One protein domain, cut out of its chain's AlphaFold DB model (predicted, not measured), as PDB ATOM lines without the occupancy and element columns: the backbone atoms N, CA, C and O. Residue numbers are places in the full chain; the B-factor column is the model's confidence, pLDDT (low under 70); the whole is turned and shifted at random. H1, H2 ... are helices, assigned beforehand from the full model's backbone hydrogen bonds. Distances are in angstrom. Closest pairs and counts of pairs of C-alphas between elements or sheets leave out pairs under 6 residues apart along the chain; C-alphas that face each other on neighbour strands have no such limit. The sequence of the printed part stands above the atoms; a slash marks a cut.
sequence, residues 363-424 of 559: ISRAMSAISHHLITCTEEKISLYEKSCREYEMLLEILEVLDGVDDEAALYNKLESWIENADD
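This is residues 363 to 424 of the 559 residues of an uncharacterized protein of Diversispora epigaea (UniProt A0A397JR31). One very long, straight helix, H1, makes the long axis, and a shorter helix, H2, folds back beside its last part, so that the two make a narrow, lopsided V. Most of H1, residues 363 to 393, stands free. The printed part has 62 residues with two named helices, H1 then H2, and no named strand; its class is all helix. It is extended, with a radius of gyration of the C-alphas of 20.1 A, a rod spanning 66 by 22 by 7 A.

H1, residues 363 to 404, and H2, residues 408 to 424, are close but not clearly touching, with 2 pairs of C-alphas within 8 A. Their closest C-alphas, those of Leu 402 and Leu 411, are 7.3 A apart. The helices run opposite ways at a shallow tilt of 20 degrees. In H1 every O i to N i+4 pair is within hydrogen-bond range; in H2, 11 of 13 are.

H1 measures 60.9 A from C-alpha 363 at (17.625, 20.268, 24.687) to C-alpha 404 at (-11.354, -32.909, 18.648). H2 measures 25.6 A and ends with C-alpha 424 at (-16.052, -7.532, 11.184).

The two C-alphas farthest apart, those of Ile 363 and Asp 407, are 66.3 A apart. The printed part has no cut, and the link from H1 to H2 is tight. Mean pLDDT of the printed part is 73.6; residues 363 to 370, 373, 404 to 411 and 420 to 424 are under 70.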
ATOM      1  N   ILE A 363      17.540  21.570  24.010       57.22
ATOM      2  CA  ILE A 363      17.625  20.268  24.687       57.22
ATOM      3  C   ILE A 363      16.234  19.799  25.113       57.22
ATOM      4  O   ILE A 363      15.871  18.662  24.842       57.22
ATOM      5  N   SER A 364      15.416  20.681  25.700       63.12
ATOM      6  CA  SER A 364      14.046  20.332  26.109       63.12
ATOM      7  C   SER A 364      13.164  19.939  24.914       63.12
ATOM      8  O   SER A 364      12.445  18.940  24.959       63.12
ATOM      9  N   ARG A 365      13.282  20.658  23.788       60.44
ATOM     10  CA  ARG A 365      12.537  20.341  22.560       60.44
ATOM     11  C   ARG A 365      13.001  19.031  21.920       60.44
ATOM     12  O   ARG A 365      12.163  18.248  21.485       60.44
ATOM     13  N   ALA A 366      14.311  18.782  21.894       57.47
ATOM     14  CA  ALA A 366      14.876  17.526  21.411       57.47
ATOM     15  C   ALA A 366      14.473  16.347  22.310       57.47
ATOM     16  O   ALA A 366      14.035  15.324  21.799       57.47
ATOM     17  N   MET A 367      14.522  16.507  23.636       66.75
ATOM     18  CA  MET A 367      14.063  15.485  24.585       66.75
ATOM     19  C   MET A 367      12.566  15.205  24.455       66.75
ATOM     20  O   MET A 367      12.170  14.046  24.506       66.75
ATOM     21  N   SER A 368      11.733  16.224  24.228       67.50
ATOM     22  CA  SER A 368      10.301  16.024  23.976       67.50
ATOM     23  C   SER A 368      10.042  15.277  22.666       67.50
ATOM     24  O   SER A 368       9.149  14.437  22.628       67.50
ATOM     25  N   ALA A 369      10.811  15.557  21.609       63.03
ATOM     26  CA  ALA A 369      10.693  14.855  20.330       63.03
ATOM     27  C   ALA A 369      11.176  13.399  20.425       63.03
ATOM     28  O   ALA A 369      10.524  12.506  19.895       63.03
ATOM     29  N   ILE A 370      12.274  13.152  21.149       65.00
ATOM     30  CA  ILE A 370      12.785  11.801  21.425       65.00
ATOM     31  C   ILE A 370      11.779  11.019  22.270       65.00
ATOM     32  O   ILE A 370      11.459   9.888  21.930       65.00
ATOM     33  N   SER A 371      11.254  11.627  23.336       73.56
ATOM     34  CA  SER A 371      10.254  11.006  24.206       73.56
ATOM     35  C   SER A 371       8.995  10.631  23.425       73.56
ATOM     36  O   SER A 371       8.559   9.489  23.484       73.56
ATOM     37  N   HIS A 372       8.467  11.552  22.613       75.19
ATOM     38  CA  HIS A 372       7.310  11.270  21.767       75.19
ATOM     39  C   HIS A 372       7.600  10.152  20.761       75.19
ATOM     40  O   HIS A 372       6.783   9.257  20.599       75.19
ATOM     41  N   HIS A 373       8.756  10.173  20.096       69.31
ATOM     42  CA  HIS A 373       9.111   9.130  19.136       69.31
ATOM     43  C   HIS A 373       9.271   7.759  19.801       69.31
ATOM     44  O   HIS A 373       8.809   6.763  19.252       69.31
ATOM     45  N   LEU A 374       9.883   7.710  20.988       72.50
ATOM     46  CA  LEU A 374      10.006   6.484  21.770       72.50
ATOM     47  C   LEU A 374       8.632   5.949  22.159       72.50
ATOM     48  O   LEU A 374       8.385   4.778  21.911       72.50
ATOM     49  N   ILE A 375       7.748   6.799  22.689       82.81
ATOM     50  CA  ILE A 375       6.390   6.413  23.089       82.81
ATOM     51  C   ILE A 375       5.619   5.855  21.889       82.81
ATOM     52  O   ILE A 375       5.167   4.716  21.949       82.81
ATOM     53  N   THR A 376       5.567   6.586  20.771       78.88
ATOM     54  CA  THR A 376       4.857   6.134  19.564       78.88
ATOM     55  C   THR A 376       5.434   4.824  19.022       78.88
ATOM     56  O   THR A 376       4.692   3.891  18.740       78.88
ATOM     57  N   CYS A 377       6.762   4.699  18.947       77.56
ATOM     58  CA  CYS A 377       7.414   3.472  18.481       77.56
ATOM     59  C   CYS A 377       7.167   2.288  19.432       77.56
ATOM     60  O   CYS A 377       7.022   1.149  18.987       77.56
ATOM     61  N   THR A 378       7.110   2.529  20.746       77.06
ATOM     62  CA  THR A 378       6.759   1.483  21.714       77.06
ATOM     63  C   THR A 378       5.295   1.079  21.619       77.06
ATOM     64  O   THR A 378       5.020  -0.113  21.660       77.06
ATOM     65  N   GLU A 379       4.374   2.027  21.437       82.38
ATOM     66  CA  GLU A 379       2.942   1.753  21.267       82.38
ATOM     67  C   GLU A 379       2.682   0.939  19.994       82.38
ATOM     68  O   GLU A 379       2.005  -0.084  20.055       82.38
ATOM     69  N   GLU A 380       3.309   1.304  18.872       79.94
ATOM     70  CA  GLU A 380       3.239   0.532  17.623       79.94
ATOM     71  C   GLU A 380       3.756  -0.900  17.810       79.94
ATOM     72  O   GLU A 380       3.129  -1.858  17.360       79.94
ATOM     73  N   LYS A 381       4.886  -1.077  18.507       79.94
ATOM     74  CA  LYS A 381       5.440  -2.413  18.776       79.94
ATOM     75  C   LYS A 381       4.563  -3.242  19.708       79.94
ATOM     76  O   LYS A 381       4.475  -4.450  19.504       79.94
ATOM     77  N   ILE A 382       3.949  -2.620  20.714       83.19
ATOM     78  CA  ILE A 382       3.015  -3.286  21.630       83.19
ATOM     79  C   ILE A 382       1.773  -3.732  20.858       83.19
ATOM     80  O   ILE A 382       1.431  -4.906  20.922       83.19
ATOM     81  N   SER A 383       1.178  -2.854  20.050       85.00
ATOM     82  CA  SER A 383       0.024  -3.186  19.204       85.00
ATOM     83  C   SER A 383       0.331  -4.345  18.246       85.00
ATOM     84  O   SER A 383      -0.438  -5.301  18.134       85.00
ATOM     85  N   LEU A 384       1.508  -4.329  17.613       80.06
ATOM     86  CA  LEU A 384       1.923  -5.388  16.691       80.06
ATOM     87  C   LEU A 384       2.171  -6.724  17.410       80.06
ATOM     88  O   LEU A 384       1.884  -7.790  16.866       80.06
ATOM     89  N   TYR A 385       2.680  -6.668  18.643       86.56
ATOM     90  CA  TYR A 385       2.829  -7.839  19.502       86.56
ATOM     91  C   TYR A 385       1.468  -8.398  19.940       86.56
ATOM     92  O   TYR A 385       1.244  -9.598  19.813       86.56
ATOM     93  N   GLU A 386       0.535  -7.547  20.370       84.25
ATOM     94  CA  GLU A 386      -0.827  -7.944  20.750       84.25
ATOM     95  C   GLU A 386      -1.583  -8.591  19.585       84.25
ATOM     96  O   GLU A 386      -2.244  -9.613  19.775       84.25
ATOM     97  N   LYS A 387      -1.437  -8.056  18.364       84.62
ATOM     98  CA  LYS A 387      -1.982  -8.680  17.150       84.62
ATOM     99  C   LYS A 387      -1.396 -10.075  16.923       84.62
ATOM    100  O   LYS A 387      -2.140 -11.028  16.718       84.62
ATOM    101  N   SER A 388      -0.074 -10.216  17.030       80.00
ATOM    102  CA  SER A 388       0.584 -11.517  16.867       80.00
ATOM    103  C   SER A 388       0.177 -12.525  17.950       80.00
ATOM    104  O   SER A 388       0.110 -13.719  17.661       80.00
ATOM    105  N   CYS A 389      -0.096 -12.072  19.178       85.38
ATOM    106  CA  CYS A 389      -0.633 -12.921  20.242       85.38
ATOM    107  C   CYS A 389      -2.054 -13.400  19.922       85.38
ATOM    108  O   CYS A 389      -2.307 -14.595  20.043       85.38
ATOM    109  N   ARG A 390      -2.942 -12.514  19.444       80.81
ATOM    110  CA  ARG A 390      -4.300 -12.889  19.004       80.81
ATOM    111  C   ARG A 390      -4.268 -13.928  17.878       80.81
ATOM    112  O   ARG A 390      -4.956 -14.941  17.952       80.81
ATOM    113  N   GLU A 391      -3.414 -13.729  16.872       78.19
ATOM    114  CA  GLU A 391      -3.231 -14.694  15.776       78.19
ATOM    115  C   GLU A 391      -2.730 -16.058  16.283       78.19
ATOM    116  O   GLU A 391      -3.169 -17.108  15.812       78.19
ATOM    117  N   TYR A 392      -1.822 -16.057  17.262       86.19
ATOM    118  CA  TYR A 392      -1.308 -17.282  17.868       86.19
ATOM    119  C   TYR A 392      -2.373 -18.027  18.688       86.19
ATOM    120  O   TYR A 392      -2.464 -19.251  18.592       86.19
ATOM    121  N   GLU A 393      -3.197 -17.314  19.455       84.56
ATOM    122  CA  GLU A 393      -4.323 -17.900  20.195       84.56
ATOM    123  C   GLU A 393      -5.353 -18.525  19.246       84.56
ATOM    124  O   GLU A 393      -5.761 -19.667  19.458       84.56
ATOM    125  N   MET A 394      -5.679 -17.848  18.142       80.06
ATOM    126  CA  MET A 394      -6.550 -18.399  17.098       80.06
ATOM    127  C   MET A 394      -5.967 -19.683  16.486       80.06
ATOM    128  O   MET A 394      -6.684 -20.663  16.286       80.06
ATOM    129  N   LEU A 395      -4.656 -19.722  16.219       82.62
ATOM    130  CA  LEU A 395      -3.988 -20.930  15.718       82.62
ATOM    131  C   LEU A 395      -4.053 -22.093  16.715       82.62
ATOM    132  O   LEU A 395      -4.209 -23.240  16.294       82.62
ATOM    133  N   LEU A 396      -3.947 -21.818  18.016       82.12
ATOM    134  CA  LEU A 396      -4.122 -22.838  19.049       82.12
ATOM    135  C   LEU A 396      -5.564 -23.357  19.096       82.12
ATOM    136  O   LEU A 396      -5.756 -24.569  19.179       82.12
ATOM    137  N   GLU A 397      -6.561 -22.479  18.970       79.50
ATOM    138  CA  GLU A 397      -7.972 -22.882  18.935       79.50
ATOM    139  C   GLU A 397      -8.286 -23.735  17.691       79.50
ATOM    140  O   GLU A 397      -8.972 -24.755  17.790       79.50
ATOM    141  N   ILE A 398      -7.723 -23.386  16.526       78.38
ATOM    142  CA  ILE A 398      -7.807 -24.207  15.304       78.38
ATOM    143  C   ILE A 398      -7.219 -25.601  15.548       78.38
ATOM    144  O   ILE A 398      -7.829 -26.598  15.161       78.38
ATOM    145  N   LEU A 399      -6.048 -25.688  16.184       80.25
ATOM    146  CA  LEU A 399      -5.396 -26.968  16.466       80.25
ATOM    147  C   LEU A 399      -6.200 -27.831  17.446       80.25
ATOM    148  O   LEU A 399      -6.321 -29.031  17.217       80.25
ATOM    149  N   GLU A 400      -6.784 -27.241  18.489       80.50
ATOM    150  CA  GLU A 400      -7.645 -27.959  19.438       80.50
ATOM    151  C   GLU A 400      -8.918 -28.489  18.759       80.50
ATOM    152  O   GLU A 400      -9.329 -29.629  18.981       80.50
ATOM    153  N   VAL A 401      -9.518 -27.694  17.870       75.62
ATOM    154  CA  VAL A 401     -10.682 -28.120  17.082       75.62
ATOM    155  C   VAL A 401     -10.316 -29.236  16.100       75.62
ATOM    156  O   VAL A 401     -11.086 -30.180  15.950       75.62
ATOM    157  N   LEU A 402      -9.148 -29.164  15.459       73.94
ATOM    158  CA  LEU A 402      -8.655 -30.219  14.569       73.94
ATOM    159  C   LEU A 402      -8.388 -31.537  15.309       73.94
ATOM    160  O   LEU A 402      -8.598 -32.598  14.728       73.94
ATOM    161  N   ASP A 403      -7.950 -31.483  16.569       76.00
ATOM    162  CA  ASP A 403      -7.696 -32.675  17.392       76.00
ATOM    163  C   ASP A 403      -8.998 -33.292  17.951       76.00
ATOM    164  O   ASP A 403      -9.059 -34.485  18.242       76.00
ATOM    165  N   GLY A 404     -10.068 -32.493  18.072       66.75
ATOM    166  CA  GLY A 404     -11.354 -32.909  18.648       66.75
ATOM    167  C   GLY A 404     -12.451 -33.328  17.657       66.75
ATOM    168  O   GLY A 404     -13.507 -33.786  18.099       66.75
ATOM    169  N   VAL A 405     -12.262 -33.155  16.344       62.16
ATOM    170  CA  VAL A 405     -13.329 -33.328  15.339       62.16
ATOM    171  C   VAL A 405     -13.027 -34.492  14.387       62.16
ATOM    172  O   VAL A 405     -12.270 -34.355  13.433       62.16
ATOM    173  N   ASP A 406     -13.706 -35.625  14.598       63.31
ATOM    174  CA  ASP A 406     -13.733 -36.769  13.661       63.31
ATOM    175  C   ASP A 406     -14.599 -36.501  12.405       63.31
ATOM    176  O   ASP A 406     -14.614 -37.308  11.474       63.31
ATOM    177  N   ASP A 407     -15.352 -35.392  12.373       65.31
ATOM    178  CA  ASP A 407     -16.339 -35.079  11.333       65.31
ATOM    179  C   ASP A 407     -15.982 -33.788  10.573       65.31
ATOM    180  O   ASP A 407     -16.262 -32.662  10.997       65.31
ATOM    181  N   GLU A 408     -15.351 -33.971   9.416       67.56
ATOM    182  CA  GLU A 408     -14.775 -32.946   8.532       67.56
ATOM    183  C   GLU A 408     -15.768 -31.822   8.155       67.56
ATOM    184  O   GLU A 408     -15.377 -30.670   7.951       67.56
ATOM    185  N   ALA A 409     -17.074 -32.113   8.143       68.25
ATOM    186  CA  ALA A 409     -18.126 -31.140   7.840       68.25
ATOM    187  C   ALA A 409     -18.403 -30.144   8.985       68.25
ATOM    188  O   ALA A 409     -18.789 -29.000   8.732       68.25
ATOM    189  N   ALA A 410     -18.212 -30.543  10.247       67.06
ATOM    190  CA  ALA A 410     -18.355 -29.639  11.392       67.06
ATOM    191  C   ALA A 410     -17.166 -28.671  11.486       67.06
ATOM    192  O   ALA A 410     -17.340 -27.504  11.838       67.06
ATOM    193  N   LEU A 411     -15.980 -29.150  11.102       68.75
ATOM    194  CA  LEU A 411     -14.755 -28.361  11.032       68.75
ATOM    195  C   LEU A 411     -14.876 -27.222  10.010       68.75
ATOM    196  O   LEU A 411     -14.559 -26.078  10.320       68.75
ATOM    197  N   TYR A 412     -15.388 -27.533   8.816       72.25
ATOM    198  CA  TYR A 412     -15.526 -26.560   7.733       72.25
ATOM    199  C   TYR A 412     -16.483 -25.420   8.106       72.25
ATOM    200  O   TYR A 412     -16.139 -24.254   7.956       72.25
ATOM    201  N   ASN A 413     -17.636 -25.746   8.702       73.88
ATOM    202  CA  ASN A 413     -18.597 -24.738   9.164       73.88
ATOM    203  C   ASN A 413     -18.042 -23.862  10.302       73.88
ATOM    204  O   ASN A 413     -18.380 -22.684  10.397       73.88
ATOM    205  N   LYS A 414     -17.193 -24.420  11.180       71.25
ATOM    206  CA  LYS A 414     -16.574 -23.653  12.271       71.25
ATOM    207  C   LYS A 414     -15.470 -22.724  11.754       71.25
ATOM    208  O   LYS A 414     -15.367 -21.599  12.227       71.25
ATOM    209  N   LEU A 415     -14.706 -23.167  10.752       74.56
ATOM    210  CA  LEU A 415     -13.690 -22.354  10.083       74.56
ATOM    211  C   LEU A 415     -14.317 -21.204   9.280       74.56
ATOM    212  O   LEU A 415     -13.823 -20.083   9.333       74.56
ATOM    213  N   GLU A 416     -15.429 -21.461   8.589       77.81
ATOM    214  CA  GLU A 416     -16.168 -20.447   7.824       77.81
ATOM    215  C   GLU A 416     -16.760 -19.366   8.745       77.81
ATOM    216  O   GLU A 416     -16.610 -18.179   8.471       77.81
ATOM    217  N   SER A 417     -17.282 -19.751   9.918       75.56
ATOM    218  CA  SER A 417     -17.729 -18.796  10.943       75.56
ATOM    219  C   SER A 417     -16.599 -17.944  11.534       75.56
ATOM    220  O   SER A 417     -16.858 -16.825  11.967       75.56
ATOM    221  N   TRP A 418     -15.363 -18.447  11.608       71.69
ATOM    222  CA  TRP A 418     -14.224 -17.664  12.101       71.69
ATOM    223  C   TRP A 418     -13.693 -16.675  11.069       71.69
ATOM    224  O   TRP A 418     -13.247 -15.599  11.449       71.69
ATOM    225  N   ILE A 419     -13.777 -17.018   9.783       72.88
ATOM    226  CA  ILE A 419     -13.421 -16.109   8.693       72.88
ATOM    227  C   ILE A 419     -14.427 -14.954   8.623       72.88
ATOM    228  O   ILE A 419     -14.007 -13.807   8.540       72.88
ATOM    229  N   GLU A 420     -15.730 -15.231   8.755       69.00
ATOM    230  CA  GLU A 420     -16.754 -14.173   8.776       69.00
ATOM    231  C   GLU A 420     -16.615 -13.230   9.983       69.00
ATOM    232  O   GLU A 420     -16.807 -12.031   9.835       69.00
ATOM    233  N   ASN A 421     -16.218 -13.730  11.159       63.41
ATOM    234  CA  ASN A 421     -16.016 -12.876  12.337       63.41
ATOM    235  C   ASN A 421     -14.708 -12.062  12.291       63.41
ATOM    236  O   ASN A 421     -14.595 -11.071  13.003       63.41
ATOM    237  N   ALA A 422     -13.711 -12.481  11.505       62.62
ATOM    238  CA  ALA A 422     -12.435 -11.770  11.391       62.62
ATOM    239  C   ALA A 422     -12.537 -10.511  10.514       62.62
ATOM    240  O   ALA A 422     -11.791  -9.563  10.738       62.62
ATOM    241  N   ASP A 423     -13.468 -10.491   9.556       58.72
ATOM    242  CA  ASP A 423     -13.695  -9.342   8.672       58.72
ATOM    243  C   ASP A 423     -14.509  -8.215   9.354       58.72
ATOM    244  O   ASP A 423     -14.449  -7.068   8.913       58.72
ATOM    245  N   ASP A 424     -15.222  -8.507  10.452       55.94
ATOM    246  CA  ASP A 424     -16.052  -7.532  11.184       55.94
ATOM    247  C   ASP A 424     -15.272  -6.726  12.255       55.94
ATOM    248  O   ASP A 424     -15.720  -5.651  12.658       55.94
TER     249      ASP A 424